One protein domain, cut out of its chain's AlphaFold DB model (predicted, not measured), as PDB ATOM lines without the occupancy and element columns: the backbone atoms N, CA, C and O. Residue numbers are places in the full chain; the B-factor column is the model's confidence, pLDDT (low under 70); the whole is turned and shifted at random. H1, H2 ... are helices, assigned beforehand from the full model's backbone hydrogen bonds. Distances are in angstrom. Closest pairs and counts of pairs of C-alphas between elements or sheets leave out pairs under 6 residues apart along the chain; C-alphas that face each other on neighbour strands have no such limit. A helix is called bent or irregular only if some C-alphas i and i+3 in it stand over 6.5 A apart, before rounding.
ATOM      1  N   SER A  21     159.865 -98.063  64.927       80.44
ATOM      2  CA  SER A  21     161.043 -98.866  64.591       80.44
ATOM      3  C   SER A  21     161.285 -98.897  63.082       80.44
ATOM      4  O   SER A  21     162.404 -98.655  62.653       80.44
ATOM      5  N   LYS A  22     160.236 -99.083  62.263       83.38
ATOM      6  CA  LYS A  22     160.361 -99.035  60.794       83.38
ATOM      7  C   LYS A  22     160.829 -97.661  60.309       83.38
ATOM      8  O   LYS A  22     161.672 -97.576  59.423       83.38
ATOM      9  N   GLN A  23     160.311 -96.591  60.913       85.44
ATOM     10  CA  GLN A  23     160.754 -95.230  60.608       85.44
ATOM     11  C   GLN A  23     162.240 -95.028  60.952       85.44
ATOM     12  O   GLN A  23     162.981 -94.439  60.169       85.44
ATOM     13  N   PHE A  24     162.684 -95.537  62.104       87.75
ATOM     14  CA  PHE A  24     164.082 -95.476  62.526       87.75
ATOM     15  C   PHE A  24     165.006 -96.238  61.565       87.75
ATOM     16  O   PHE A  24     165.988 -95.671  61.085       87.75
ATOM     17  N   ASP A  25     164.657 -97.486  61.238       87.56
ATOM     18  CA  ASP A  25     165.417 -98.355  60.332       87.56
ATOM     19  C   ASP A  25     165.570 -97.710  58.936       87.56
ATOM     20  O   ASP A  25     166.634 -97.777  58.312       87.56
ATOM     21  N   LEU A  26     164.534 -97.011  58.454       88.31
ATOM     22  CA  LEU A  26     164.568 -96.303  57.173       88.31
ATOM     23  C   LEU A  26     165.485 -95.075  57.203       88.31
ATOM     24  O   LEU A  26     166.292 -94.898  56.289       88.31
ATOM     25  N   ILE A  27     165.402 -94.247  58.248       89.75
ATOM     26  CA  ILE A  27     166.308 -93.098  58.397       89.75
ATOM     27  C   ILE A  27     167.761 -93.583  58.440       89.75
ATOM     28  O   ILE A  27     168.627 -93.013  57.778       89.75
ATOM     29  N   MET A  28     168.026 -94.671  59.163       90.56
ATOM     30  CA  MET A  28     169.351 -95.286  59.210       90.56
ATOM     31  C   MET A  28     169.814 -95.785  57.843       90.56
ATOM     32  O   MET A  28     170.940 -95.497  57.433       90.56
ATOM     33  N   SER A  29     168.937 -96.454  57.098       89.94
ATOM     34  CA  SER A  29     169.230 -96.903  55.732       89.94
ATOM     35  C   SER A  29     169.576 -95.728  54.812       89.94
ATOM     36  O   SER A  29     170.536 -95.802  54.044       89.94
ATOM     37  N   LEU A  30     168.854 -94.611  54.934       89.00
ATOM     38  CA  LEU A  30     169.103 -93.392  54.169       89.00
ATOM     39  C   LEU A  30     170.461 -92.754  54.517       89.00
ATOM     40  O   LEU A  30     171.193 -92.327  53.624       89.00
ATOM     41  N   VAL A  31     170.838 -92.733  55.797       90.00
ATOM     42  CA  VAL A  31     172.152 -92.246  56.257       90.00
ATOM     43  C   VAL A  31     173.286 -93.097  55.683       90.00
ATOM     44  O   VAL A  31     174.271 -92.560  55.166       90.00
ATOM     45  N   LEU A  32     173.155 -94.424  55.739       90.12
ATOM     46  CA  LEU A  32     174.155 -95.345  55.193       90.12
ATOM     47  C   LEU A  32     174.247 -95.239  53.667       90.12
ATOM     48  O   LEU A  32     175.347 -95.267  53.110       90.12
ATOM     49  N   PHE A  33     173.111 -95.052  52.993       89.31
ATOM     50  CA  PHE A  33     173.061 -94.767  51.563       89.31
ATOM     51  C   PHE A  33     173.816 -93.476  51.235       89.31
ATOM     52  O   PHE A  33     174.720 -93.483  50.401       89.31
ATOM     53  N   ALA A  34     173.533 -92.381  51.939       87.69
ATOM     54  CA  ALA A  34     174.225 -91.115  51.730       87.69
ATOM     55  C   ALA A  34     175.736 -91.234  51.909       87.69
ATOM     56  O   ALA A  34     176.496 -90.749  51.071       87.69
ATOM     57  N   LYS A  35     176.176 -91.961  52.937       87.12
ATOM     58  CA  LYS A  35     177.589 -92.277  53.141       87.12
ATOM     59  C   LYS A  35     178.180 -93.037  51.947       87.12
ATOM     60  O   LYS A  35     179.238 -92.651  51.457       87.12
ATOM     61  N   LYS A  36     177.501 -94.083  51.460       88.00
ATOM     62  CA  LYS A  36     177.952 -94.899  50.317       88.00
ATOM     63  C   LYS A  36     178.158 -94.067  49.046       88.00
ATOM     64  O   LYS A  36     179.102 -94.328  48.309       88.00
ATOM     65  N   TYR A  37     177.310 -93.066  48.814       87.19
ATOM     66  CA  TYR A  37     177.366 -92.198  47.630       87.19
ATOM     67  C   TYR A  37     178.053 -90.844  47.878       87.19
ATOM     68  O   TYR A  37     178.050 -89.985  47.000       87.19
ATOM     69  N   GLY A  38     178.650 -90.630  49.054       83.38
ATOM     70  CA  GLY A  38     179.359 -89.388  49.381       83.38
ATOM     71  C   GLY A  38     178.461 -88.150  49.517       83.38
ATOM     72  O   GLY A  38     178.955 -87.026  49.414       83.38
ATOM     73  N   LEU A  39     177.161 -88.334  49.763       82.69
ATOM     74  CA  LEU A  39     176.201 -87.252  49.983       82.69
ATOM     75  C   LEU A  39     176.434 -86.634  51.368       82.69
ATOM     76  O   LEU A  39     176.057 -87.187  52.403       82.69
ATOM     77  N   ARG A  40     177.104 -85.480  51.388       80.31
ATOM     78  CA  ARG A  40     177.417 -84.739  52.618       80.31
ATOM     79  C   ARG A  40     176.174 -84.031  53.166       80.31
ATOM     80  O   ARG A  40     175.284 -83.663  52.412       80.31
ATOM     81  N   GLY A  41     176.137 -83.809  54.480       76.38
ATOM     82  CA  GLY A  41     175.073 -83.052  55.158       76.38
ATOM     83  C   GLY A  41     173.907 -83.908  55.653       76.38
ATOM     84  O   GLY A  41     173.439 -83.692  56.767       76.38
ATOM     85  N   LEU A  42     173.542 -84.967  54.922       79.94
ATOM     86  CA  LEU A  42     172.366 -85.769  55.264       79.94
ATOM     87  C   LEU A  42     172.448 -86.413  56.652       79.94
ATOM     88  O   LEU A  42     171.467 -86.454  57.387       79.94
ATOM     89  N   GLY A  43     173.637 -86.879  57.042       78.44
ATOM     90  CA  GLY A  43     173.861 -87.435  58.373       78.44
ATOM     91  C   GLY A  43     173.549 -86.444  59.499       78.44
ATOM     92  O   GLY A  43     173.028 -86.861  60.527       78.44
ATOM     93  N   SER A  44     173.821 -85.152  59.303       80.00
ATOM     94  CA  SER A  44     173.524 -84.101  60.284       80.00
ATOM     95  C   SER A  44     172.035 -83.767  60.317       80.00
ATOM     96  O   SER A  44     171.462 -83.672  61.401       80.00
ATOM     97  N   ASP A  45     171.390 -83.664  59.155       83.31
ATOM     98  CA  ASP A  45     169.958 -83.351  59.065       83.31
ATOM     99  C   ASP A  45     169.106 -84.462  59.693       83.31
ATOM    100  O   ASP A  45     168.161 -84.204  60.444       83.31
ATOM    101  N   MET A  46     169.499 -85.721  59.478       88.00
ATOM    102  CA  MET A  46     168.796 -86.887  60.011       88.00
ATOM    103  C   MET A  46     168.889 -87.020  61.537       88.00
ATOM    104  O   MET A  46     168.026 -87.663  62.136       88.00
ATOM    105  N   VAL A  47     169.847 -86.362  62.206       88.38
ATOM    106  CA  VAL A  47     169.895 -86.310  63.684       88.38
ATOM    107  C   VAL A  47     168.602 -85.732  64.253       88.38
ATOM    108  O   VAL A  47     168.082 -86.252  65.244       88.38
ATOM    109  N   ASN A  48     168.058 -84.693  63.614       86.25
ATOM    110  CA  ASN A  48     166.839 -84.023  64.069       86.25
ATOM    111  C   ASN A  48     165.609 -84.937  63.983       86.25
ATOM    112  O   ASN A  48     164.671 -84.769  64.760       86.25
ATOM    113  N   HIS A  49     165.639 -85.939  63.101       86.81
ATOM    114  CA  HIS A  49     164.585 -86.944  62.974       86.81
ATOM    115  C   HIS A  49     164.808 -88.148  63.902       86.81
ATOM    116  O   HIS A  49     163.858 -88.641  64.506       86.81
ATOM    117  N   LEU A  50     166.055 -88.594  64.077       88.69
ATOM    118  CA  LEU A  50     166.390 -89.738  64.935       88.69
ATOM    119  C   LEU A  50     166.235 -89.421  66.426       88.69
ATOM    120  O   LEU A  50     165.751 -90.252  67.198       88.69
ATOM    121  N   LYS A  51     166.624 -88.215  66.852       89.25
ATOM    122  CA  LYS A  51     166.635 -87.834  68.269       89.25
ATOM    123  C   LYS A  51     165.244 -87.912  68.921       89.25
ATOM    124  O   LYS A  51     165.137 -88.559  69.965       89.25
ATOM    125  N   PRO A  52     164.160 -87.356  68.341       86.44
ATOM    126  CA  PRO A  52     162.814 -87.502  68.897       86.44
ATOM    127  C   PRO A  52     162.334 -88.955  68.973       86.44
ATOM    128  O   PRO A  52     161.612 -89.305  69.907       86.44
ATOM    129  N   LEU A  53     162.728 -89.808  68.019       85.19
ATOM    130  CA  LEU A  53     162.358 -91.226  68.017       85.19
ATOM    131  C   LEU A  53     163.009 -91.967  69.189       85.19
ATOM    132  O   LEU A  53     162.315 -92.670  69.923       85.19
ATOM    133  N   LEU A  54     164.301 -91.726  69.428       85.25
ATOM    134  CA  LEU A  54     165.038 -92.315  70.552       85.25
ATOM    135  C   LEU A  54     164.557 -91.808  71.914       85.25
ATOM    136  O   LEU A  54     164.506 -92.581  72.868       85.25
ATOM    137  N   ILE A  55     164.175 -90.530  72.017       82.25
ATOM    138  CA  ILE A  55     163.608 -89.971  73.255       82.25
ATOM    139  C   ILE A  55     162.277 -90.650  73.584       82.25
ATOM    140  O   ILE A  55     162.074 -91.087  74.718       82.25
ATOM    141  N   LYS A  56     161.383 -90.767  72.592       78.62
ATOM    142  CA  LYS A  56     160.053 -91.363  72.775       78.62
ATOM    143  C   LYS A  56     160.121 -92.862  73.049       78.62
ATOM    144  O   LYS A  56     159.312 -93.371  73.819       78.62
ATOM    145  N   GLN A  57     161.045 -93.569  72.407       78.31
ATOM    146  CA  GLN A  57     161.154 -95.015  72.523       78.31
ATOM    147  C   GLN A  57     162.602 -95.456  72.331       78.31
ATOM    148  O   GLN A  57     163.045 -95.704  71.218       78.31
ATOM    149  N   ARG A  58     163.340 -95.614  73.434       76.88
ATOM    150  CA  ARG A  58     164.747 -96.050  73.389       76.88
ATOM    151  C   ARG A  58     164.922 -97.461  72.814       76.88
ATOM    152  O   ARG A  58     165.947 -97.726  72.202       76.88
ATOM    153  N   SER A  59     163.913 -98.327  72.940       74.25
ATOM    154  CA  SER A  59     163.948 -99.705  72.422       74.25
ATOM    155  C   SER A  59     163.983 -99.814  70.894       74.25
ATOM    156  O   SER A  59     164.196-100.904  70.376       74.25
ATOM    157  N   VAL A  60     163.819 -98.709  70.151       81.69
ATOM    158  CA  VAL A  60     164.048 -98.711  68.692       81.69
ATOM    159  C   VAL A  60     165.534 -98.832  68.331       81.69
ATOM    160  O   VAL A  60     165.864 -99.203  67.206       81.69
ATOM    161  N   LEU A  61     166.443 -98.528  69.267       85.38
ATOM    162  CA  LEU A  61     167.880 -98.670  69.056       85.38
ATOM    163  C   LEU A  61     168.296-100.139  69.198       85.38
ATOM    164  O   LEU A  61     168.357-100.675  70.306       85.38
ATOM    165  N   LYS A  62     168.615-100.773  68.068       86.62
ATOM    166  CA  LYS A  62     169.065-102.163  67.987       86.62
ATOM    167  C   LYS A  62     170.600-102.266  67.986       86.62
ATOM    168  O   LYS A  62     171.269-101.329  67.541       86.62
ATOM    169  N   PRO A  63     171.160-103.423  68.381       85.25
ATOM    170  CA  PRO A  63     172.595-103.704  68.283       85.25
ATOM    171  C   PRO A  63     173.171-103.521  66.866       85.25
ATOM    172  O   PRO A  63     174.257-102.969  66.695       85.25
ATOM    173  N   SER A  64     172.426-103.918  65.824       86.19
ATOM    174  CA  SER A  64     172.805-103.694  64.416       86.19
ATOM    175  C   SER A  64     173.050-102.218  64.106       86.19
ATOM    176  O   SER A  64     174.070-101.881  63.515       86.19
ATOM    177  N   HIS A  65     172.194-101.320  64.599       89.75
ATOM    178  CA  HIS A  65     172.336 -99.888  64.351       89.75
ATOM    179  C   HIS A  65     173.635 -99.335  64.942       89.75
ATOM    180  O   HIS A  65     174.281 -98.500  64.313       89.75
ATOM    181  N   ILE A  66     174.043 -99.806  66.129       88.81
ATOM    182  CA  ILE A  66     175.314 -99.409  66.752       88.81
ATOM    183  C   ILE A  66     176.488 -99.847  65.878       88.81
ATOM    184  O   ILE A  66     177.374 -99.031  65.618       88.81
ATOM    185  N   ARG A  67     176.469-101.093  65.385       89.06
ATOM    186  CA  ARG A  67     177.485-101.623  64.460       89.06
ATOM    187  C   ARG A  67     177.561-100.778  63.183       89.06
ATOM    188  O   ARG A  67     178.646-100.349  62.794       89.06
ATOM    189  N   ASP A  68     176.415-100.459  62.589       89.19
ATOM    190  CA  ASP A  68     176.331 -99.705  61.337       89.19
ATOM    191  C   ASP A  68     176.877 -98.278  61.465       89.19
ATOM    192  O   ASP A  68     177.631 -97.812  60.598       89.19
ATOM    193  N   VAL A  69     176.558 -97.574  62.560       89.69
ATOM    194  CA  VAL A  69     177.033 -96.194  62.751       89.69
ATOM    195  C   VAL A  69     178.527 -96.110  63.005       89.69
ATOM    196  O   VAL A  69     179.110 -95.075  62.686       89.69
ATOM    197  N   GLN A  70     179.180 -97.168  63.503       88.06
ATOM    198  CA  GLN A  70     180.644 -97.175  63.637       88.06
ATOM    199  C   GLN A  70     181.350 -97.066  62.289       88.06
ATOM    200  O   GLN A  70     182.490 -96.619  62.217       88.06
ATOM    201  N   THR A  71     180.672 -97.433  61.202       87.38
ATOM    202  CA  THR A  71     181.250 -97.308  59.867       87.38
ATOM    203  C   THR A  71     181.312 -95.850  59.394       87.38
ATOM    204  O   THR A  71     182.021 -95.559  58.428       87.38
ATOM    205  N   LEU A  72     180.554 -94.934  60.008       86.62
ATOM    206  CA  LEU A  72     180.546 -93.512  59.661       86.62
ATOM    207  C   LEU A  72     181.872 -92.846  60.064       86.62
ATOM    208  O   LEU A  72     182.509 -93.233  61.040       86.62
ATOM    209  N   VAL A  73     182.291 -91.830  59.306       84.31
ATOM    210  CA  VAL A  73     183.538 -91.105  59.592       84.31
ATOM    211  C   VAL A  73     183.387 -90.338  60.903       84.31
ATOM    212  O   VAL A  73     182.520 -89.475  61.018       84.31
ATOM    213  N   SER A  74     184.231 -90.665  61.881       82.44
ATOM    214  CA  SER A  74     184.265 -89.988  63.177       82.44
ATOM    215  C   SER A  74     184.954 -88.616  63.069       82.44
ATOM    216  O   SER A  74     185.940 -88.502  62.335       82.44
ATOM    217  N   PRO A  75     184.490 -87.580  63.795       82.81
ATOM    218  CA  PRO A  75     183.305 -87.568  64.657       82.81
ATOM    219  C   PRO A  75     182.002 -87.424  63.853       82.81
ATOM    220  O   PRO A  75     181.840 -86.467  63.096       82.81
ATOM    221  N   HIS A  76     181.045 -88.345  64.050       85.94
ATOM    222  CA  HIS A  76     179.729 -88.272  63.404       85.94
ATOM    223  C   HIS A  76     178.607 -87.955  64.417       85.94
ATOM    224  O   HIS A  76     178.456 -88.687  65.396       85.94
ATOM    225  N   PRO A  77     177.733 -86.959  64.168       87.81
ATOM    226  CA  PRO A  77     176.639 -86.593  65.080       87.81
ATOM    227  C   PRO A  77     175.702 -87.750  65.472       87.81
ATOM    228  O   PRO A  77     175.248 -87.849  66.610       87.81
ATOM    229  N   ILE A  78     175.429 -88.667  64.539       90.25
ATOM    230  CA  ILE A  78     174.617 -89.869  64.806       90.25
ATOM    231  C   ILE A  78     175.330 -90.851  65.753       90.25
ATOM    232  O   ILE A  78     174.667 -91.451  66.598       90.25
ATOM    233  N   GLN A  79     176.663 -90.990  65.670       90.44
ATOM    234  CA  GLN A  79     177.416 -91.819  66.623       90.44
ATOM    235  C   GLN A  79     177.245 -91.265  68.039       90.44
ATOM    236  O   GLN A  79     176.901 -92.013  68.951       90.44
ATOM    237  N   GLU A  80     177.393 -89.947  68.210       89.75
ATOM    238  CA  GLU A  80     177.198 -89.294  69.506       89.75
ATOM    239  C   GLU A  80     175.774 -89.505  70.041       89.75
ATOM    240  O   GLU A  80     175.596 -89.878  71.201       89.75
ATOM    241  N   LEU A  81     174.755 -89.337  69.191       90.88
ATOM    242  CA  LEU A  81     173.356 -89.556  69.563       90.88
ATOM    243  C   LEU A  81     173.114 -90.980  70.092       90.88
ATOM    244  O   LEU A  81     172.370 -91.168  71.055       90.88
ATOM    245  N   PHE A  82     173.745 -91.980  69.478       91.25
ATOM    246  CA  PHE A  82     173.577 -93.381  69.863       91.25
ATOM    247  C   PHE A  82     174.253 -93.679  71.193       91.25
ATOM    248  O   PHE A  82     173.655 -94.335  72.048       91.25
ATOM    249  N   VAL A  83     175.455 -93.139  71.405       90.75
ATOM    250  CA  VAL A  83     176.114 -93.229  72.709       90.75
ATOM    251  C   VAL A  83     175.231 -92.570  73.769       90.75
ATOM    252  O   VAL A  83     174.916 -93.206  74.770       90.75
ATOM    253  N   GLN A  84     174.735 -91.349  73.534       88.94
ATOM    254  CA  GLN A  84     173.841 -90.654  74.472       88.94
ATOM    255  C   GLN A  84     172.587 -91.475  74.816       88.94
ATOM    256  O   GLN A  84     172.171 -91.505  75.977       88.94
ATOM    257  N   ALA A  85     171.996 -92.164  73.835       88.25
ATOM    258  CA  ALA A  85     170.847 -93.038  74.056       88.25
ATOM    259  C   ALA A  85     171.198 -94.274  74.908       88.25
ATOM    260  O   ALA A  85     170.393 -94.671  75.755       88.25
ATOM    261  N   ALA A  86     172.397 -94.837  74.731       87.75
ATOM    262  CA  ALA A  86     172.880 -96.022  75.442       87.75
ATOM    263  C   ALA A  86     173.414 -95.739  76.862       87.75
ATOM    264  O   ALA A  86     173.422 -96.645  77.696       87.75
ATOM    265  N   VAL A  87     173.811 -94.498  77.180       88.12
ATOM    266  CA  VAL A  87     174.375 -94.137  78.501       88.12
ATOM    267  C   VAL A  87     173.412 -94.435  79.649       88.12
ATOM    268  O   VAL A  87     173.837 -94.944  80.684       88.12
ATOM    269  N   LYS A  88     172.120 -94.114  79.506       81.56
ATOM    270  CA  LYS A  88     171.148 -94.324  80.591       81.56
ATOM    271  C   LYS A  88     170.974 -95.821  80.917       81.56
ATOM    272  O   LYS A  88     171.216 -96.165  82.072       81.56
ATOM    273  N   PRO A  89     170.660 -96.699  79.941       79.81
ATOM    274  CA  PRO A  89     170.618 -98.143  80.180       79.81
ATOM    275  C   PRO A  89     171.932 -98.706  80.739       79.81
ATOM    276  O   PRO A  89     171.916 -99.579  81.599       79.81
ATOM    277  N   TYR A  90     173.078 -98.180  80.296       83.94
ATOM    278  CA  TYR A  90     174.388 -98.608  80.790       83.94
ATOM    279  C   TYR A  90     174.606 -98.262  82.269       83.94
ATOM    280  O   TYR A  90     175.116 -99.076  83.038       83.94
ATOM    281  N   LEU A  91     174.219 -97.053  82.685       80.94
ATOM    282  CA  LEU A  91     174.310 -96.636  84.082       80.94
ATOM    283  C   LEU A  91     173.331 -97.408  84.968       80.94
ATOM    284  O   LEU A  91     173.714 -97.800  86.063       80.94
ATOM    285  N   GLU A  92     172.101 -97.640  84.504       77.62
ATOM    286  CA  GLU A  92     171.113 -98.464  85.215       77.62
ATOM    287  C   GLU A  92     171.664 -99.877  85.458       77.62
ATOM    288  O   GLU A  92     171.681-100.326  86.601       77.62
ATOM    289  N   PHE A  93     172.259-100.492  84.431       74.94
ATOM    290  CA  PHE A  93     172.944-101.780  84.548       74.94
ATOM    291  C   PHE A  93     174.163-101.757  85.493       74.94
ATOM    292  O   PHE A  93     174.456-102.733  86.167       74.94
ATOM    293  N   ARG A  94     174.921-100.658  85.575       72.00
ATOM    294  CA  ARG A  94     176.118-100.587  86.441       72.00
ATOM    295  C   ARG A  94     175.817-100.285  87.912       72.00
ATOM    296  O   ARG A  94     176.698-100.480  88.746       72.00
ATOM    297  N   ILE A  95     174.640 -99.743  88.223       63.38
ATOM    298  CA  ILE A  95     174.269 -99.307  89.582       63.38
ATOM    299  C   ILE A  95     173.664-100.443  90.402       63.38
ATOM    300  O   ILE A  95     173.762-100.395  91.627       63.38
ATOM    301  N   ASP A  96     173.034-101.425  89.761       56.84
ATOM    302  CA  ASP A  96     172.311-102.468  90.478       56.84
ATOM    303  C   ASP A  96     173.294-103.433  91.187       56.84
ATOM    304  O   ASP A  96     174.104-104.104  90.534       56.84
ATOM    305  N   PRO A  97     173.284-103.486  92.534       47.09
ATOM    306  CA  PRO A  97     174.230-104.277  93.315       47.09
ATOM    307  C   PRO A  97     174.059-105.796  93.144       47.09
ATOM    308  O   PRO A  97     174.988-106.527  93.485       47.09
ATOM    309  N   MET A 131     172.094-104.665  77.170       79.44
ATOM    310  CA  MET A 131     171.584-104.987  75.827       79.44
ATOM    311  C   MET A 131     172.576-104.770  74.665       79.44
ATOM    312  O   MET A 131     172.312-105.233  73.561       79.44
ATOM    313  N   TYR A 132     173.700-104.080  74.901       85.50
ATOM    314  CA  TYR A 132     174.759-103.830  73.912       85.50
ATOM    315  C   TYR A 132     176.130-104.362  74.375       85.50
ATOM    316  O   TYR A 132     177.175-103.793  74.054       85.50
ATOM    317  N   GLU A 133     176.153-105.417  75.201       83.44
ATOM    318  CA  GLU A 133     177.396-105.988  75.739       83.44
ATOM    319  C   GLU A 133     178.339-106.498  74.637       83.44
ATOM    320  O   GLU A 133     179.558-106.355  74.741       83.44
ATOM    321  N   LYS A 134     177.790-107.063  73.556       85.06
ATOM    322  CA  LYS A 134     178.591-107.509  72.411       85.06
ATOM    323  C   LYS A 134     179.254-106.319  71.721       85.06
ATOM    324  O   LYS A 134     180.455-106.354  71.478       85.06
ATOM    325  N   GLU A 135     178.498-105.255  71.478       88.75
ATOM    326  CA  GLU A 135     178.971-104.041  70.814       88.75
ATOM    327  C   GLU A 135     180.021-103.312  71.650       88.75
ATOM    328  O   GLU A 135     180.967-102.779  71.080       88.75
ATOM    329  N   LEU A 136     179.924-103.350  72.984       85.25
ATOM    330  CA  LEU A 136     181.007-102.893  73.861       85.25
ATOM    331  C   LEU A 136     182.322-103.627  73.572       85.25
ATOM    332  O   LEU A 136     183.356-102.988  73.437       85.25
ATOM    333  N   LYS A 137     182.278-104.955  73.421       82.62
ATOM    334  CA  LYS A 137     183.475-105.774  73.169       82.62
ATOM    335  C   LYS A 137     184.002-105.621  71.740       82.62
ATOM    336  O   LYS A 137     185.203-105.724  71.515       82.62
ATOM    337  N   THR A 138     183.118-105.415  70.763       86.25
ATOM    338  CA  THR A 138     183.488-105.410  69.337       86.25
ATOM    339  C   THR A 138     183.719-104.022  68.750       86.25
ATOM    340  O   THR A 138     184.281-103.914  67.662       86.25
ATOM    341  N   CYS A 139     183.276-102.953  69.417       87.38
ATOM    342  CA  CYS A 139     183.362-101.583  68.916       87.38
ATOM    343  C   CYS A 139     184.099-100.677  69.924       87.38
ATOM    344  O   CYS A 139     183.449 -99.973  70.698       87.38
ATOM    345  N   PRO A 140     185.447-100.613  69.883       87.00
ATOM    346  CA  PRO A 140     186.238 -99.873  70.875       87.00
ATOM    347  C   PRO A 140     185.896 -98.380  70.960       87.00
ATOM    348  O   PRO A 140     185.874 -97.798  72.040       87.00
ATOM    349  N   ALA A 141     185.585 -97.749  69.821       87.38
ATOM    350  CA  ALA A 141     185.183 -96.342  69.786       87.38
ATOM    351  C   ALA A 141     183.848 -96.103  70.514       87.38
ATOM    352  O   ALA A 141     183.688 -95.094  71.202       87.38
ATOM    353  N   PHE A 142     182.909 -97.045  70.398       88.50
ATOM    354  CA  PHE A 142     181.631 -96.992  71.099       88.50
ATOM    355  C   PHE A 142     181.813 -97.190  72.606       88.50
ATOM    356  O   PHE A 142     181.275 -96.405  73.386       88.50
ATOM    357  N   GLU A 143     182.600 -98.188  73.017       88.69
ATOM    358  CA  GLU A 143     182.925 -98.429  74.427       88.69
ATOM    359  C   GLU A 143     183.557 -97.200  75.080       88.69
ATOM    360  O   GLU A 143     183.065 -96.721  76.106       88.69
ATOM    361  N   LEU A 144     184.615 -96.666  74.467       88.94
ATOM    362  CA  LEU A 144     185.368 -95.547  75.020       88.94
ATOM    363  C   LEU A 144     184.471 -94.326  75.222       88.94
ATOM    364  O   LEU A 144     184.473 -93.715  76.296       88.94
ATOM    365  N   GLU A 145     183.661 -93.992  74.219       90.06
ATOM    366  CA  GLU A 145     182.783 -92.828  74.277       90.06
ATOM    367  C   GLU A 145     181.624 -93.029  75.267       90.06
ATOM    368  O   GLU A 145     181.268 -92.104  76.009       90.06
ATOM    369  N   LEU A 146     181.089 -94.253  75.363       89.81
ATOM    370  CA  LEU A 146     180.070 -94.611  76.349       89.81
ATOM    371  C   LEU A 146     180.604 -94.484  77.775       89.81
ATOM    372  O   LEU A 146     179.968 -93.835  78.608       89.81
ATOM    373  N   MET A 147     181.781 -95.046  78.054       87.81
ATOM    374  CA  MET A 147     182.423 -94.970  79.369       87.81
ATOM    375  C   MET A 147     182.763 -93.529  79.749       87.81
ATOM    376  O   MET A 147     182.529 -93.116  80.887       87.81
ATOM    377  N   ARG A 148     183.254 -92.734  78.792       88.88
ATOM    378  CA  ARG A 148     183.557 -91.313  78.992       88.88
ATOM    379  C   ARG A 148     182.309 -90.520  79.384       88.88
ATOM    380  O   ARG A 148     182.338 -89.767  80.363       88.88
ATOM    381  N   LEU A 149     181.202 -90.686  78.650       88.38
ATOM    382  CA  LEU A 149     179.940 -90.008  78.961       88.38
ATOM    383  C   LEU A 149     179.317 -90.515  80.266       88.38
ATOM    384  O   LEU A 149     178.861 -89.701  81.074       88.38
ATOM    385  N   ALA A 150     179.350 -91.825  80.512       87.12
ATOM    386  CA  ALA A 150     178.878 -92.425  81.756       87.12
ATOM    387  C   ALA A 150     179.646 -91.877  82.969       87.12
ATOM    388  O   ALA A 150     179.022 -91.402  83.918       87.12
ATOM    389  N   GLY A 151     180.982 -91.841  82.912       83.94
ATOM    390  CA  GLY A 151     181.828 -91.276  83.967       83.94
ATOM    391  C   GLY A 151     181.547 -89.792  84.214       83.94
ATOM    392  O   GLY A 151     181.397 -89.364  85.359       83.94
ATOM    393  N   LYS A 152     181.370 -88.999  83.148       86.69
ATOM    394  CA  LYS A 152     180.995 -87.578  83.259       86.69
ATOM    395  C   LYS A 152     179.662 -87.382  83.988       86.69
ATOM    396  O   LYS A 152     179.536 -86.453  84.787       86.69
ATOM    397  N   LEU A 153     178.658 -88.218  83.713       83.44
ATOM    398  CA  LEU A 153     177.359 -88.144  84.391       83.44
ATOM    399  C   LEU A 153     177.418 -88.671  85.828       83.44
ATOM    400  O   LEU A 153     176.790 -88.083  86.710       83.44
ATOM    401  N   TRP A 154     178.201 -89.723  86.072       77.38
ATOM    402  CA  TRP A 154     178.433 -90.264  87.409       77.38
ATOM    403  C   TRP A 154     179.010 -89.207  88.350       77.38
ATOM    404  O   TRP A 154     178.423 -88.911  89.392       77.38
ATOM    405  N   TRP A 155     180.100 -88.550  87.937       65.38
ATOM    406  CA  TRP A 155     180.747 -87.514  88.742       65.38
ATOM    407  C   TRP A 155     179.831 -86.322  89.014       65.38
ATOM    408  O   TRP A 155     179.776 -85.830  90.141       65.38
ATOM    409  N   LYS A 156     179.032 -85.897  88.027       72.00
ATOM    410  CA  LYS A 156     178.019 -84.849  88.234       72.00
ATOM    411  C   LYS A 156     176.995 -85.223  89.311       72.00
ATOM    412  O   LYS A 156     176.606 -84.358  90.100       72.00
ATOM    413  N   ARG A 157     176.571 -86.492  89.366       62.75
ATOM    414  CA  ARG A 157     175.630 -87.002  90.379       62.75
ATOM    415  C   ARG A 157     176.245 -87.029  91.780       62.75
ATOM    416  O   ARG A 157     175.561 -86.720  92.751       62.75
ATOM    417  N   GLU A 158     177.518 -87.391  91.911       61.44
ATOM    418  CA  GLU A 158     178.191 -87.401  93.216       61.44
ATOM    419  C   GLU A 158     178.452 -85.997  93.767       61.44
ATOM    420  O   GLU A 158     178.233 -85.749  94.954       61.44
ATOM    421  N   VAL A 159     178.868 -85.059  92.911       61.72
ATOM    422  CA  VAL A 159     179.116 -83.664  93.312       61.72
ATOM    423  C   VAL A 159     177.828 -82.996  93.800       61.72
ATOM    424  O   VAL A 159     177.838 -82.330  94.834       61.72
ATOM    425  N   THR A 160     176.696 -83.235  93.131       60.38
ATOM    426  CA  THR A 160     175.383 -82.720  93.571       60.38
ATOM    427  C   THR A 160     174.905 -83.344  94.884       60.38
ATOM    428  O   THR A 160     174.375 -82.631  95.732       60.38
ATOM    429  N   LYS A 161     175.153 -84.641  95.124       57.28
ATOM    430  CA  LYS A 161     174.882 -85.267  96.433       57.28
ATOM    431  C   LYS A 161     175.712 -84.649  97.563       57.28
ATOM    432  O   LYS A 161     175.181 -84.426  98.646       57.28
ATOM    433  N   LYS A 162     176.993 -84.349  97.317       56.16
ATOM    434  CA  LYS A 162     177.878 -83.708  98.306       56.16
ATOM    435  C   LYS A 162     177.500 -82.246  98.576       56.16
ATOM    436  O   LYS A 162     177.650 -81.791  99.704       56.16
TER     437      LYS A 162
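Overview. This is residues 21 to 97 and 131 to 162 of the 177 residues of an uncharacterized protein of Glarea lozoyensis (strain ATCC 74030 / MF5533) (UniProt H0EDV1). The long helix H6 slants across the bent helix H4, whose first arm H4a makes the core of an elongated, all-helix domain. The hairpin of H1 and H2 forms one end, with H2 side by side with H4a; H3 packs on H4a too, and residues 155 to 162 of H6 stick out at the other end. The printed part has 109 residues, with six named helices in the order H1 to H6 and no named strand. It is compact, with a radius of gyration of the C-alphas of 14.7 A, and spans 50 by 27 by 23 A.

Along the chain. H6, residues 140 to 162, is 32.9 A long, from C-alpha 140 at (186.238, -99.873, 70.875) to C-alpha 162 at (177.878, -83.708, 98.306). H4, residues 77 to 95, was assigned as one helix by its hydrogen bonds but is bent, with C-alphas 85 and 88 6.7 A apart; its arms are H4a, residues 77 to 85, and H4b, residues 88 to 95. H1, residues 21 to 36, begins at (161.043, -98.866, 64.591) and is 22.5 A long; H2, residues 42 to 56, is 22.1 A long. H3 is residues 63 to 70 and H5 residues 133 to 138.

Arrangement. H6 touches H4a with residues 142 to 149 alone, at a steep tilt of 51 degrees; the closest C-alphas, of Val 83 and Leu 146, are 5.6 A apart. H4a touches H2 at a shallow tilt of 14 degrees, the same way, closest at Val 47 and Ile 78, 6.0 A between C-alphas. H1 and H2 form a helical hairpin, with C-alphas 31 and 43 closest at 5.5 A. H3 and H4a form another, closest at C-alphas 69 and 79, 5.9 A. H5 touches H6 only at the corner, closest at C-alphas 136 and 143, 4.9 A. Every O i to N i+4 pair is within hydrogen-bond range in H1, H3, H4a, H4b, H5 and H6, and 6 of 11 in H2.

Size, cuts and confidence. The farthest C-alphas, of Tyr 37 and Lys 162, are 51.4 A apart. Residues 98 to 130 are not printed, and C-alphas 97 and 131 are 17.7 A apart across this cut. Of the links printed whole, none is long. The model's pLDDT is under 70 at residues 95 to 97, 155 and 157 to 162.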